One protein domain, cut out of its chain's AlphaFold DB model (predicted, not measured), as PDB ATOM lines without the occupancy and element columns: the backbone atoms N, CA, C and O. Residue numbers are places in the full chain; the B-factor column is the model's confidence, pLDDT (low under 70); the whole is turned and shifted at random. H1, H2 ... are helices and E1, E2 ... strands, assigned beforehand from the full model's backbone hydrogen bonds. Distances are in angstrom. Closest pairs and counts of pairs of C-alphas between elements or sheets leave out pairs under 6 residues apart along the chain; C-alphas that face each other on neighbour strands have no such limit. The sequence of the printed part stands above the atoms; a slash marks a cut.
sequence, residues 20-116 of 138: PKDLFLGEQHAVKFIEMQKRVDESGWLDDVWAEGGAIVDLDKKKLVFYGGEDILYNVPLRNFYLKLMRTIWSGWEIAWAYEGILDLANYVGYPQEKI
ATOM      1  N   PRO A  20      16.164 -40.796  17.095       89.81
ATOM      2  CA  PRO A  20      17.573 -40.708  16.737       89.81
ATOM      3  C   PRO A  20      18.423 -41.719  17.512       89.81
ATOM      4  O   PRO A  20      19.239 -42.414  16.903       89.81
ATOM      5  N   LYS A  21      18.217 -41.834  18.830       89.69
ATOM      6  CA  LYS A  21      18.967 -42.734  19.718       89.69
ATOM      7  C   LYS A  21      18.717 -44.202  19.373       89.69
ATOM      8  O   LYS A  21      19.671 -44.974  19.312       89.69
ATOM      9  N   ASP A  22      17.468 -44.572  19.110       90.44
ATOM     10  CA  ASP A  22      17.082 -45.949  18.783       90.44
ATOM     11  C   ASP A  22      17.637 -46.408  17.422       90.44
ATOM     12  O   ASP A  22      17.938 -47.588  17.224       90.44
ATOM     13  N   LEU A  23      17.855 -45.467  16.499       93.00
ATOM     14  CA  LEU A  23      18.489 -45.713  15.203       93.00
ATOM     15  C   LEU A  23      20.023 -45.650  15.254       93.00
ATOM     16  O   LEU A  23      20.688 -46.104  14.324       93.00
ATOM     17  N   PHE A  24      20.623 -45.092  16.307       94.56
ATOM     18  CA  PHE A  24      22.061 -44.801  16.340       94.56
ATOM     19  C   PHE A  24      22.939 -46.050  16.195       94.56
ATOM     20  O   PHE A  24      23.974 -46.007  15.538       94.56
ATOM     21  N   LEU A  25      22.511 -47.166  16.793       92.12
ATOM     22  CA  LEU A  25      23.320 -48.373  16.994       92.12
ATOM     23  C   LEU A  25      23.436 -49.294  15.766       92.12
ATOM     24  O   LEU A  25      23.955 -50.404  15.883       92.12
ATOM     25  N   GLY A  26      22.993 -48.848  14.590       92.94
ATOM     26  CA  GLY A  26      23.147 -49.595  13.343       92.94
ATOM     27  C   GLY A  26      21.922 -50.415  12.944       92.94
ATOM     28  O   GLY A  26      20.957 -50.563  13.697       92.94
ATOM     29  N   GLU A  27      22.012 -50.995  11.747       92.62
ATOM     30  CA  GLU A  27      20.962 -51.775  11.076       92.62
ATOM     31  C   GLU A  27      20.296 -52.806  11.993       92.62
ATOM     32  O   GLU A  27      19.080 -52.796  12.157       92.62
ATOM     33  N   GLN A  28      21.080 -53.674  12.641       91.50
ATOM     34  CA  GLN A  28      20.526 -54.760  13.457       91.50
ATOM     35  C   GLN A  28      19.704 -54.250  14.646       91.50
ATOM     36  O   GLN A  28      18.717 -54.880  15.022       91.50
ATOM     37  N   HIS A  29      20.117 -53.137  15.258       91.88
ATOM     38  CA  HIS A  29      19.371 -52.532  16.356       91.88
ATOM     39  C   HIS A  29      18.109 -51.847  15.832       91.88
ATOM     40  O   HIS A  29      17.026 -52.065  16.369       91.88
ATOM     41  N   ALA A  30      18.238 -51.068  14.758       91.00
ATOM     42  CA  ALA A  30      17.131 -50.335  14.160       91.00
ATOM     43  C   ALA A  30      16.027 -51.259  13.632       91.00
ATOM     44  O   ALA A  30      14.853 -51.010  13.887       91.00
ATOM     45  N   VAL A  31      16.382 -52.357  12.959       89.56
ATOM     46  CA  VAL A  31      15.408 -53.345  12.469       89.56
ATOM     47  C   VAL A  31      14.655 -53.979  13.635       89.56
ATOM     48  O   VAL A  31      13.429 -53.982  13.626       89.56
ATOM     49  N   LYS A  32      15.358 -54.419  14.688       89.19
ATOM     50  CA  LYS A  32      14.708 -54.947  15.901       89.19
ATOM     51  C   LYS A  32      13.788 -53.915  16.542       89.19
ATOM     52  O   LYS A  32      12.683 -54.248  16.955       89.19
ATOM     53  N   PHE A  33      14.239 -52.666  16.627       88.06
ATOM     54  CA  PHE A  33      13.434 -51.567  17.139       88.06
ATOM     55  C   PHE A  33      12.143 -51.384  16.338       88.06
ATOM     56  O   PHE A  33      11.085 -51.298  16.955       88.06
ATOM     57  N   ILE A  34      12.215 -51.394  15.004       85.69
ATOM     58  CA  ILE A  34      11.056 -51.282  14.104       85.69
ATOM     59  C   ILE A  34      10.119 -52.487  14.253       85.69
ATOM     60  O   ILE A  34       8.904 -52.318  14.311       85.69
ATOM     61  N   GLU A  35      10.659 -53.700  14.361       85.88
ATOM     62  CA  GLU A  35       9.873 -54.927  14.543       85.88
ATOM     63  C   GLU A  35       9.103 -54.966  15.869       85.88
ATOM     64  O   GLU A  35       8.057 -55.612  15.947       85.88
ATOM     65  N   MET A  36       9.581 -54.259  16.899       85.94
ATOM     66  CA  MET A  36       8.872 -54.107  18.175       85.94
ATOM     67  C   MET A  36       7.682 -53.139  18.098       85.94
ATOM     68  O   MET A  36       6.863 -53.106  19.017       85.94
ATOM     69  N   GLN A  37       7.566 -52.353  17.026       82.75
ATOM     70  CA  GLN A  37       6.500 -51.368  16.881       82.75
ATOM     71  C   GLN A  37       5.220 -52.023  16.372       82.75
ATOM     72  O   GLN A  37       5.228 -52.983  15.597       82.75
ATOM     73  N   LYS A  38       4.075 -51.477  16.794       81.56
ATOM     74  CA  LYS A  38       2.781 -51.938  16.295       81.56
ATOM     75  C   LYS A  38       2.679 -51.619  14.804       81.56
ATOM     76  O   LYS A  38       2.675 -50.454  14.420       81.56
ATOM     77  N   ARG A  39       2.521 -52.656  13.980       79.69
ATOM     78  CA  ARG A  39       2.217 -52.490  12.556       79.69
ATOM     79  C   ARG A  39       0.852 -51.827  12.384       79.69
ATOM     80  O   ARG A  39      -0.122 -52.220  13.029       79.69
ATOM     81  N   VAL A  40       0.808 -50.844  11.499       78.81
ATOM     82  CA  VAL A  40      -0.392 -50.112  11.095       78.81
ATOM     83  C   VAL A  40      -0.514 -50.180   9.576       78.81
ATOM     84  O   VAL A  40       0.488 -50.352   8.883       78.81
ATOM     85  N   ASP A  41      -1.741 -50.111   9.072       79.25
ATOM     86  CA  ASP A  41      -1.995 -50.003   7.636       79.25
ATOM     87  C   ASP A  41      -1.814 -48.548   7.154       79.25
ATOM     88  O   ASP A  41      -1.321 -47.684   7.884       79.25
ATOM     89  N   GLU A  42      -2.214 -48.265   5.915       72.69
ATOM     90  CA  GLU A  42      -2.124 -46.933   5.304       72.69
ATOM     91  C   GLU A  42      -2.893 -45.833   6.060       72.69
ATOM     92  O   GLU A  42      -2.572 -44.661   5.877       72.69
ATOM     93  N   SER A  43      -3.872 -46.182   6.905       74.50
ATOM     94  CA  SER A  43      -4.600 -45.227   7.758       74.50
ATOM     95  C   SER A  43      -3.815 -44.816   9.005       74.50
ATOM     96  O   SER A  43      -4.217 -43.907   9.725       74.50
ATOM     97  N   GLY A  44      -2.691 -45.487   9.274       74.25
ATOM     98  CA  GLY A  44      -1.802 -45.159  10.380       74.25
ATOM     99  C   GLY A  44      -0.879 -43.973  10.115       74.25
ATOM    100  O   GLY A  44      -0.138 -43.606  11.028       74.25
ATOM    101  N   TRP A  45      -0.890 -43.406   8.901       78.69
ATOM    102  CA  TRP A  45      -0.128 -42.198   8.599       78.69
ATOM    103  C   TRP A  45      -0.698 -40.997   9.346       78.69
ATOM    104  O   TRP A  45      -1.908 -40.792   9.379       78.69
ATOM    105  N   LEU A  46       0.193 -40.236   9.977       80.38
ATOM    106  CA  LEU A  46      -0.146 -38.939  10.549       80.38
ATOM    107  C   LEU A  46      -0.044 -37.868   9.464       80.38
ATOM    108  O   LEU A  46       0.660 -38.051   8.468       80.38
ATOM    109  N   ASP A  47      -0.743 -36.761   9.676       80.75
ATOM    110  CA  ASP A  47      -0.544 -35.557   8.882       80.75
ATOM    111  C   ASP A  47       0.760 -34.836   9.268       80.75
ATOM    112  O   ASP A  47       1.466 -35.202  10.217       80.75
ATOM    113  N   ASP A  48       1.093 -33.809   8.495       77.81
ATOM    114  CA  ASP A  48       2.281 -32.977   8.671       77.81
ATOM    115  C   ASP A  48       2.299 -32.151   9.969       77.81
ATOM    116  O   ASP A  48       3.372 -31.715  10.389       77.81
ATOM    117  N   VAL A  49       1.155 -31.989  10.638       80.00
ATOM    118  CA  VAL A  49       1.031 -31.248  11.901       80.00
ATOM    119  C   VAL A  49       1.342 -32.143  13.102       80.00
ATOM    120  O   VAL A  49       2.031 -31.720  14.029       80.00
ATOM    121  N   TRP A  50       0.863 -33.389  13.100       78.69
ATOM    122  CA  TRP A  50       1.003 -34.310  14.237       78.69
ATOM    123  C   TRP A  50       2.231 -35.225  14.160       78.69
ATOM    124  O   TRP A  50       2.561 -35.912  15.135       78.69
ATOM    125  N   ALA A  51       2.910 -35.282  13.015       83.31
ATOM    126  CA  ALA A  51       4.054 -36.161  12.814       83.31
ATOM    127  C   ALA A  51       5.370 -35.561  13.345       83.31
ATOM    128  O   ALA A  51       6.179 -35.013  12.598       83.31
ATOM    129  N   GLU A  52       5.641 -35.753  14.637       84.12
ATOM    130  CA  GLU A  52       6.853 -35.252  15.320       84.12
ATOM    131  C   GLU A  52       8.158 -35.994  14.949       84.12
ATOM    132  O   GLU A  52       9.261 -35.556  15.284       84.12
ATOM    133  N   GLY A  53       8.062 -37.140  14.273       88.88
ATOM    134  CA  GLY A  53       9.220 -37.919  13.850       88.88
ATOM    135  C   GLY A  53       8.840 -39.174  13.076       88.88
ATOM    136  O   GLY A  53       7.741 -39.709  13.209       88.88
ATOM    137  N   GLY A  54       9.781 -39.679  12.286       90.50
ATOM    138  CA  GLY A  54       9.576 -40.864  11.465       90.50
ATOM    139  C   GLY A  54      10.874 -41.360  10.849       90.50
ATOM    140  O   GLY A  54      11.853 -40.619  10.741       90.50
ATOM    141  N   ALA A  55      10.893 -42.634  10.462       93.25
ATOM    142  CA  ALA A  55      12.051 -43.254   9.836       93.25
ATOM    143  C   ALA A  55      11.644 -44.306   8.808       93.25
ATOM    144  O   ALA A  55      10.690 -45.053   9.009       93.25
ATOM    145  N   ILE A  56      12.435 -44.403   7.746       92.88
ATOM    146  CA  ILE A  56      12.385 -45.465   6.750       92.88
ATOM    147  C   ILE A  56      13.738 -46.158   6.724       92.88
ATOM    148  O   ILE A  56      14.768 -45.511   6.537       92.88
ATOM    149  N   VAL A  57      13.712 -47.482   6.869       93.88
ATOM    150  CA  VAL A  57      14.860 -48.367   6.658       93.88
ATOM    151  C   VAL A  57      14.592 -49.183   5.397       93.88
ATOM    152  O   VAL A  57      13.783 -50.109   5.413       93.88
ATOM    153  N   ASP A  58      15.258 -48.829   4.302       94.88
ATOM    154  CA  ASP A  58      15.240 -49.581   3.047       94.88
ATOM    155  C   ASP A  58      16.431 -50.547   3.035       94.88
ATOM    156  O   ASP A  58      17.583 -50.144   2.844       94.88
ATOM    157  N   LEU A  59      16.145 -51.828   3.284       93.00
ATOM    158  CA  LEU A  59      17.148 -52.897   3.332       93.00
ATOM    159  C   LEU A  59      17.716 -53.230   1.946       93.00
ATOM    160  O   LEU A  59      18.875 -53.633   1.850       93.00
ATOM    161  N   ASP A  60      16.935 -53.031   0.879       94.81
ATOM    162  CA  ASP A  60      17.347 -53.343  -0.490       94.81
ATOM    163  C   ASP A  60      18.351 -52.302  -1.001       94.81
ATOM    164  O   ASP A  60      19.382 -52.643  -1.584       94.81
ATOM    165  N   LYS A  61      18.078 -51.018  -0.741       95.12
ATOM    166  CA  LYS A  61      18.962 -49.900  -1.111       95.12
ATOM    167  C   LYS A  61      20.016 -49.582  -0.053       95.12
ATOM    168  O   LYS A  61      20.867 -48.732  -0.304       95.12
ATOM    169  N   LYS A  62      19.955 -50.229   1.116       96.44
ATOM    170  CA  LYS A  62      20.747 -49.893   2.311       96.44
ATOM    171  C   LYS A  62      20.678 -48.403   2.633       96.44
ATOM    172  O   LYS A  62      21.700 -47.723   2.735       96.44
ATOM    173  N   LYS A  63      19.460 -47.880   2.768       96.62
ATOM    174  CA  LYS A  63      19.213 -46.461   3.035       96.62
ATOM    175  C   LYS A  63      18.369 -46.261   4.287       96.62
ATOM    176  O   LYS A  63      17.312 -46.864   4.432       96.62
ATOM    177  N   LEU A  64      18.837 -45.381   5.167       96.19
ATOM    178  CA  LEU A  64      18.083 -44.871   6.306       96.19
ATOM    179  C   LEU A  64      17.743 -43.401   6.048       96.19
ATOM    180  O   LEU A  64      18.643 -42.576   5.875       96.19
ATOM    181  N   VAL A  65      16.452 -43.075   6.067       96.19
ATOM    182  CA  VAL A  65      15.952 -41.692   6.045       96.19
ATOM    183  C   VAL A  65      15.127 -41.474   7.301       96.19
ATOM    184  O   VAL A  65      14.238 -42.275   7.576       96.19
ATOM    185  N   PHE A  66      15.415 -40.434   8.078       94.56
ATOM    186  CA  PHE A  66      14.668 -40.167   9.307       94.56
ATOM    187  C   PHE A  66      14.649 -38.685   9.681       94.56
ATOM    188  O   PHE A  66      15.492 -37.908   9.234       94.56
ATOM    189  N   TYR A  67      13.696 -38.317  10.531       92.94
ATOM    190  CA  TYR A  67      13.632 -37.031  11.219       92.94
ATOM    191  C   TYR A  67      12.980 -37.209  12.598       92.94
ATOM    192  O   TYR A  67      12.349 -38.235  12.864       92.94
ATOM    193  N   GLY A  68      13.135 -36.217  13.469       90.12
ATOM    194  CA  GLY A  68      12.586 -36.213  14.828       90.12
ATOM    195  C   GLY A  68      13.665 -36.022  15.893       90.12
ATOM    196  O   GLY A  68      14.834 -35.804  15.579       90.12
ATOM    197  N   GLY A  69      13.280 -36.112  17.162       86.88
ATOM    198  CA  GLY A  69      14.150 -35.788  18.289       86.88
ATOM    199  C   GLY A  69      14.309 -34.281  18.467       86.88
ATOM    200  O   GLY A  69      15.040 -33.634  17.717       86.88
ATOM    201  N   GLU A  70      13.657 -33.747  19.495       80.56
ATOM    202  CA  GLU A  70      13.565 -32.314  19.803       80.56
ATOM    203  C   GLU A  70      14.923 -31.585  19.739       80.56
ATOM    204  O   GLU A  70      15.076 -30.606  19.005       80.56
ATOM    205  N   ASP A  71      15.957 -32.124  20.397       81.75
ATOM    206  CA  ASP A  71      17.289 -31.503  20.455       81.75
ATOM    207  C   ASP A  71      17.999 -31.427  19.089       81.75
ATOM    208  O   ASP A  71      18.726 -30.475  18.788       81.75
ATOM    209  N   ILE A  72      17.825 -32.449  18.245       86.94
ATOM    210  CA  ILE A  72      18.543 -32.599  16.967       86.94
ATOM    211  C   ILE A  72      17.766 -31.932  15.820       86.94
ATOM    212  O   ILE A  72      18.355 -31.486  14.828       86.94
ATOM    213  N   LEU A  73      16.445 -31.815  15.962       85.50
ATOM    214  CA  LEU A  73      15.559 -31.207  14.977       85.50
ATOM    215  C   LEU A  73      15.906 -29.732  14.727       85.50
ATOM    216  O   LEU A  73      16.031 -29.317  13.571       85.50
ATOM    217  N   TYR A  74      16.161 -28.957  15.782       86.75
ATOM    218  CA  TYR A  74      16.404 -27.512  15.665       86.75
ATOM    219  C   TYR A  74      17.890 -27.128  15.643       86.75
ATOM    220  O   TYR A  74      18.255 -26.065  15.139       86.75
ATOM    221  N   ASN A  75      18.784 -28.000  16.117       92.62
ATOM    222  CA  ASN A  75      20.218 -27.723  16.158       92.62
ATOM    223  C   ASN A  75      20.941 -28.308  14.931       92.62
ATOM    224  O   ASN A  75      21.439 -29.434  14.946       92.62
ATOM    225  N   VAL A  76      21.022 -27.521  13.851       93.06
ATOM    226  CA  VAL A  76      21.624 -27.953  12.572       93.06
ATOM    227  C   VAL A  76      23.085 -28.422  12.718       93.06
ATOM    228  O   VAL A  76      23.417 -29.479  12.171       93.06
ATOM    229  N   PRO A  77      23.980 -27.719  13.448       95.56
ATOM    230  CA  PRO A  77      25.335 -28.217  13.690       95.56
ATOM    231  C   PRO A  77      25.364 -29.571  14.407       95.56
ATOM    232  O   PRO A  77      26.080 -30.475  13.966       95.56
ATOM    233  N   LEU A  78      24.561 -29.731  15.466       94.12
ATOM    234  CA  LEU A  78      24.456 -30.985  16.214       94.12
ATOM    235  C   LEU A  78      23.945 -32.115  15.319       94.12
ATOM    236  O   LEU A  78      24.546 -33.186  15.291       94.12
ATOM    237  N   ARG A  79      22.908 -31.862  14.516       95.50
ATOM    238  CA  ARG A  79      22.385 -32.820  13.537       95.50
ATOM    239  C   ARG A  79      23.432 -33.253  12.526       95.50
ATOM    240  O   ARG A  79      23.606 -34.445  12.286       95.50
ATOM    241  N   ASN A  80      24.170 -32.311  11.950       95.69
ATOM    242  CA  ASN A  80      25.215 -32.631  10.982       95.69
ATOM    243  C   ASN A  80      26.331 -33.478  11.602       95.69
ATOM    244  O   ASN A  80      26.844 -34.394  10.956       95.69
ATOM    245  N   PHE A  81      26.708 -33.185  12.846       95.69
ATOM    246  CA  PHE A  81      27.660 -33.997  13.596       95.69
ATOM    247  C   PHE A  81      27.106 -35.402  13.876       95.69
ATOM    248  O   PHE A  81      27.785 -36.395  13.617       95.69
ATOM    249  N   TYR A  82      25.846 -35.489  14.300       95.19
ATOM    250  CA  TYR A  82      25.144 -36.738  14.567       95.19
ATOM    251  C   TYR A  82      25.098 -37.659  13.342       95.19
ATOM    252  O   TYR A  82      25.509 -38.815  13.411       95.19
ATOM    253  N   LEU A  83      24.699 -37.127  12.181       96.06
ATOM    254  CA  LEU A  83      24.655 -37.880  10.924       96.06
ATOM    255  C   LEU A  83      26.044 -38.372  10.495       96.06
ATOM    256  O   LEU A  83      26.167 -39.468   9.951       96.06
ATOM    257  N   LYS A  84      27.104 -37.588  10.738       96.12
ATOM    258  CA  LYS A  84      28.482 -38.025  10.460       96.12
ATOM    259  C   LYS A  84      28.873 -39.227  11.317       96.12
ATOM    260  O   LYS A  84      29.462 -40.156  10.777       96.12
ATOM    261  N   LEU A  85      28.522 -39.231  12.603       96.06
ATOM    262  CA  LEU A  85      28.756 -40.376  13.488       96.06
ATOM    263  C   LEU A  85      27.920 -41.592  13.082       96.06
ATOM    264  O   LEU A  85      28.444 -42.695  12.994       96.06
ATOM    265  N   MET A  86      26.640 -41.406  12.762       96.19
ATOM    266  CA  MET A  86      25.804 -42.525  12.324       96.19
ATOM    267  C   MET A  86      26.368 -43.215  11.082       96.19
ATOM    268  O   MET A  86      26.360 -44.438  11.023       96.19
ATOM    269  N   ARG A  87      26.923 -42.465  10.122       96.00
ATOM    270  CA  ARG A  87      27.544 -43.042   8.915       96.00
ATOM    271  C   ARG A  87      28.765 -43.917   9.205       96.00
ATOM    272  O   ARG A  87      29.076 -44.776   8.387       96.00
ATOM    273  N   THR A  88      29.464 -43.728  10.327       95.38
ATOM    274  CA  THR A  88      30.573 -44.624  10.699       95.38
ATOM    275  C   THR A  88      30.070 -45.926  11.319       95.38
ATOM    276  O   THR A  88      30.698 -46.964  11.135       95.38
ATOM    277  N   ILE A  89      28.934 -45.880  12.020       96.25
ATOM    278  CA  ILE A  89      28.303 -47.045  12.659       96.25
ATOM    279  C   ILE A  89      27.544 -47.878  11.621       96.25
ATOM    280  O   ILE A  89      27.671 -49.100  11.566       96.25
ATOM    281  N   TRP A  90      26.790 -47.209  10.755       96.62
ATOM    282  CA  TRP A  90      26.022 -47.804   9.670       96.62
ATOM    283  C   TRP A  90      26.893 -48.012   8.423       96.62
ATOM    284  O   TRP A  90      26.712 -47.381   7.382       96.62
ATOM    285  N   SER A  91      27.887 -48.893   8.536       93.56
ATOM    286  CA  SER A  91      28.825 -49.150   7.441       93.56
ATOM    287  C   SER A  91      28.119 -49.692   6.193       93.56
ATOM    288  O   SER A  91      27.367 -50.665   6.258       93.56
ATOM    289  N   GLY A  92      28.376 -49.070   5.039       94.62
ATOM    290  CA  GLY A  92      27.785 -49.473   3.760       94.62
ATOM    291  C   GLY A  92      26.334 -49.031   3.557       94.62
ATOM    292  O   GLY A  92      25.702 -49.512   2.618       94.62
ATOM    293  N   TRP A  93      25.824 -48.138   4.408       97.44
ATOM    294  CA  TRP A  93      24.493 -47.551   4.292       97.44
ATOM    295  C   TRP A  93      24.546 -46.067   3.918       97.44
ATOM    296  O   TRP A  93      25.432 -45.321   4.344       97.44
ATOM    297  N   GLU A  94      23.547 -45.614   3.166       97.56
ATOM    298  CA  GLU A  94      23.264 -44.196   2.977       97.56
ATOM    299  C   GLU A  94      22.398 -43.691   4.137       97.56
ATOM    300  O   GLU A  94      21.280 -44.161   4.337       97.56
ATOM    301  N   ILE A  95      22.902 -42.713   4.896       97.31
ATOM    302  CA  ILE A  95      22.165 -42.090   6.004       97.31
ATOM    303  C   ILE A  95      21.798 -40.654   5.634       97.31
ATOM    304  O   ILE A  95      22.691 -39.818   5.415       97.31
ATOM    305  N   ALA A  96      20.498 -40.369   5.602       96.12
ATOM    306  CA  ALA A  96      19.930 -39.077   5.250       96.12
ATOM    307  C   ALA A  96      18.932 -38.585   6.306       96.12
ATOM    308  O   ALA A  96      18.265 -39.365   6.984       96.12
ATOM    309  N   TRP A  97      18.843 -37.264   6.424       96.62
ATOM    310  CA  TRP A  97      17.806 -36.603   7.203       96.62
ATOM    311  C   TRP A  97      16.641 -36.228   6.288       96.62
ATOM    312  O   TRP A  97      16.891 -35.756   5.180       96.62
ATOM    313  N   ALA A  98      15.411 -36.419   6.755       95.69
ATOM    314  CA  ALA A  98      14.209 -35.903   6.108       95.69
ATOM    315  C   ALA A  98      14.016 -34.428   6.508       95.69
ATOM    316  O   ALA A  98      13.627 -34.115   7.633       95.69
ATOM    317  N   TYR A  99      14.367 -33.513   5.608       93.06
ATOM    318  CA  TYR A  99      14.293 -32.071   5.839       93.06
ATOM    319  C   TYR A  99      12.855 -31.553   5.787       93.06
ATOM    320  O   TYR A  99      12.526 -30.664   6.565       93.06
ATOM    321  N   GLU A 100      12.010 -32.150   4.947       91.88
ATOM    322  CA  GLU A 100      10.567 -31.879   4.882       91.88
ATOM    323  C   GLU A 100       9.761 -32.839   5.778       91.88
ATOM    324  O   GLU A 100       8.564 -33.053   5.593       91.88
ATOM    325  N   GLY A 101      10.425 -33.458   6.761       91.06
ATOM    326  CA  GLY A 101       9.790 -34.322   7.750       91.06
ATOM    327  C   GLY A 101       9.051 -35.504   7.120       91.06
ATOM    328  O   GLY A 101       9.615 -36.268   6.333       91.06
ATOM    329  N   ILE A 102       7.774 -35.667   7.470       89.88
ATOM    330  CA  ILE A 102       6.945 -36.774   6.981       89.88
ATOM    331  C   ILE A 102       6.738 -36.742   5.459       89.88
ATOM    332  O   ILE A 102       6.567 -37.801   4.856       89.88
ATOM    333  N   LEU A 103       6.829 -35.573   4.816       91.12
ATOM    334  CA  LEU A 103       6.668 -35.437   3.366       91.12
ATOM    335  C   LEU A 103       7.810 -36.109   2.599       91.12
ATOM    336  O   LEU A 103       7.561 -36.822   1.628       91.12
ATOM    337  N   ASP A 104       9.048 -35.960   3.074       93.81
ATOM    338  CA  ASP A 104      10.209 -36.658   2.507       93.81
ATOM    339  C   ASP A 104      10.059 -38.177   2.638       93.81
ATOM    340  O   ASP A 104      10.415 -38.929   1.723       93.81
ATOM    341  N   LEU A 105       9.508 -38.643   3.765       92.62
ATOM    342  CA  LEU A 105       9.249 -40.066   3.979       92.62
ATOM    343  C   LEU A 105       8.156 -40.579   3.036       92.62
ATOM    344  O   LEU A 105       8.326 -41.620   2.404       92.62
ATOM    345  N   ALA A 106       7.062 -39.836   2.895       91.25
ATOM    346  CA  ALA A 106       5.968 -40.168   1.992       91.25
ATOM    347  C   ALA A 106       6.438 -40.264   0.539       91.25
ATOM    348  O   ALA A 106       6.224 -41.280  -0.123       91.25
ATOM    349  N   ASN A 107       7.186 -39.258   0.082       92.69
ATOM    350  CA  ASN A 107       7.784 -39.227  -1.248       92.69
ATOM    351  C   ASN A 107       8.691 -40.429  -1.494       92.69
ATOM    352  O   ASN A 107       8.641 -41.043  -2.560       92.69
ATOM    353  N   TYR A 108       9.501 -40.795  -0.500       92.56
ATOM    354  CA  TYR A 108      10.424 -41.915  -0.622       92.56
ATOM    355  C   TYR A 108       9.708 -43.249  -0.874       92.56
ATOM    356  O   TYR A 108      10.188 -44.066  -1.665       92.56
ATOM    357  N   VAL A 109       8.567 -43.474  -0.217       89.62
ATOM    358  CA  VAL A 109       7.794 -44.724  -0.329       89.62
ATOM    359  C   VAL A 109       6.723 -44.672  -1.423       89.62
ATOM    360  O   VAL A 109       6.050 -45.672  -1.662       89.62
ATOM    361  N   GLY A 110       6.564 -43.522  -2.086       90.25
ATOM    362  CA  GLY A 110       5.522 -43.282  -3.082       90.25
ATOM    363  C   GLY A 110       4.120 -43.112  -2.486       90.25
ATOM    364  O   GLY A 110       3.138 -43.408  -3.165       90.25
ATOM    365  N   TYR A 111       4.011 -42.679  -1.226       87.38
ATOM    366  CA  TYR A 111       2.727 -42.361  -0.602       87.38
ATOM    367  C   TYR A 111       2.257 -40.959  -1.040       87.38
ATOM    368  O   TYR A 111       3.064 -40.028  -0.997       87.38
ATOM    369  N   PRO A 112       0.985 -40.780  -1.457       86.25
ATOM    370  CA  PRO A 112       0.483 -39.487  -1.929       86.25
ATOM    371  C   PRO A 112       0.580 -38.402  -0.850       86.25
ATOM    372  O   PRO A 112       0.024 -38.562   0.240       86.25
ATOM    373  N   GLN A 113       1.260 -37.294  -1.152       83.56
ATOM    374  CA  GLN A 113       1.459 -36.195  -0.199       83.56
ATOM    375  C   GLN A 113       0.140 -35.512   0.177       83.56
ATOM    376  O   GLN A 113      -0.011 -35.038   1.296       83.56
ATOM    377  N   GLU A 114      -0.854 -35.523  -0.713       85.12
ATOM    378  CA  GLU A 114      -2.165 -34.898  -0.507       85.12
ATOM    379  C   GLU A 114      -2.959 -35.545   0.636       85.12
ATOM    380  O   GLU A 114      -3.908 -34.957   1.141       85.12
ATOM    381  N   LYS A 115      -2.587 -36.768   1.038       82.69
ATOM    382  CA  LYS A 115      -3.176 -37.469   2.188       82.69
ATOM    383  C   LYS A 115      -2.524 -37.107   3.524       82.69
ATOM    384  O   LYS A 115      -3.043 -37.503   4.561       82.69
ATOM    385  N   ILE A 116      -1.376 -36.434   3.485       82.19
ATOM    386  CA  ILE A 116      -0.574 -36.056   4.656       82.19
ATOM    387  C   ILE A 116      -0.655 -34.557   4.888       82.19
ATOM    388  O   ILE A 116      -0.636 -34.118   6.028       82.19
TER     389      ILE A 116
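Overview. This is residues 20 to 116 of the 138 residues of an uncharacterized protein of Paenibacillus macerans (UniProt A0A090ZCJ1). A small three-stranded sheet, E1 E2 E3, stands in the middle, with H4 packed over E3 on one face and the shorter H5 over E1 and E2 on the opposite face. H1 and H2 make a corner that only grazes the sheet, little H3 sits at the beginning of H4, and a long loop, residues 36 to 53, swings out past E1 at the end away from H4. The printed part has 97 residues with five named helices and three named strands, in the order H1 H2 E1 E2 H3 H4 E3 H5; the sheet order is E1, E2, E3, mixed, and the class is mixed, helices and strands. It is compact, with a radius of gyration of the C-alphas of 13.2 A and spans of 35 by 28 by 22 A.

Arrangement. Start at the inner strand E2, residues 63 to 67. Its antiparallel neighbour E1, residues 54 to 58, forms a hairpin with it; look at N 56 and O 65, 2.8 A apart and within hydrogen-bond range. On its other side is E3, residues 94 to 97, parallel to E2, with N 64 and O 94 at 2.9 A, within that range. H4, residues 76 to 89, is on the sheet at a height of 8.7 A, over E3, and runs along the strands at 21 degrees to E3 on the local plane, which is only just fitted, to 6 C-alphas; their closest C-alphas are those of Arg 87 and Ile 95, 6.2 A apart. E2, H3 of residues 70 to 74, H4 and E3 make a strand-helix-strand unit, two parallel strands joined through helices, with a right-handed crossover. H3 is not on the sheet and only just touches H4, only at the corner, with 3 pairs of C-alphas within 8 A, the closest those of Ile 72 and Arg 79 at 5.2 A. On the opposite face from H4, H5, residues 102 to 109, has a height of 8.6 A over the sheet; it lies over E1 and only just over E2, where 3 of its C-alphas fall. H1, residues 20 to 24, and H2, residues 27 to 35, touch at the C-alphas of Leu 23 and Ala 30, 4.9 A apart, and each only grazes the sheet. Every O i to N i+4 pair is within hydrogen-bond range in H1, H2 and H5; H4 has 9 of 10, and H3 0 of 1, with 0 of 2 O i to N i+3 pairs.

Along the chain. Find C-alpha 20 at (17.573, -40.708, 16.737), where H1 begins. E1 runs 13.4 A and E2 13.7 A, while E3 runs 10.3 A. H4 starts at C-alpha 76, (21.624, -27.953, 12.572), and runs 20.2 A; H2 is 12.0 A long. H5 covers 10.8 A and ends at C-alpha 109, (7.794, -44.724, -0.329).

Size, cuts and confidence. The C-alphas farthest apart are those of Thr 88 and Glu 114, 35.9 A. The printed part has no cut. The link from H2 to E1 is long, 18 residues, and the others are tight; residues 35 to 41, of which 35 belongs to H2, stand free. Read the B-factor column for the model's confidence: the mean pLDDT of the printed part is 89.8, and no printed residue is under 70.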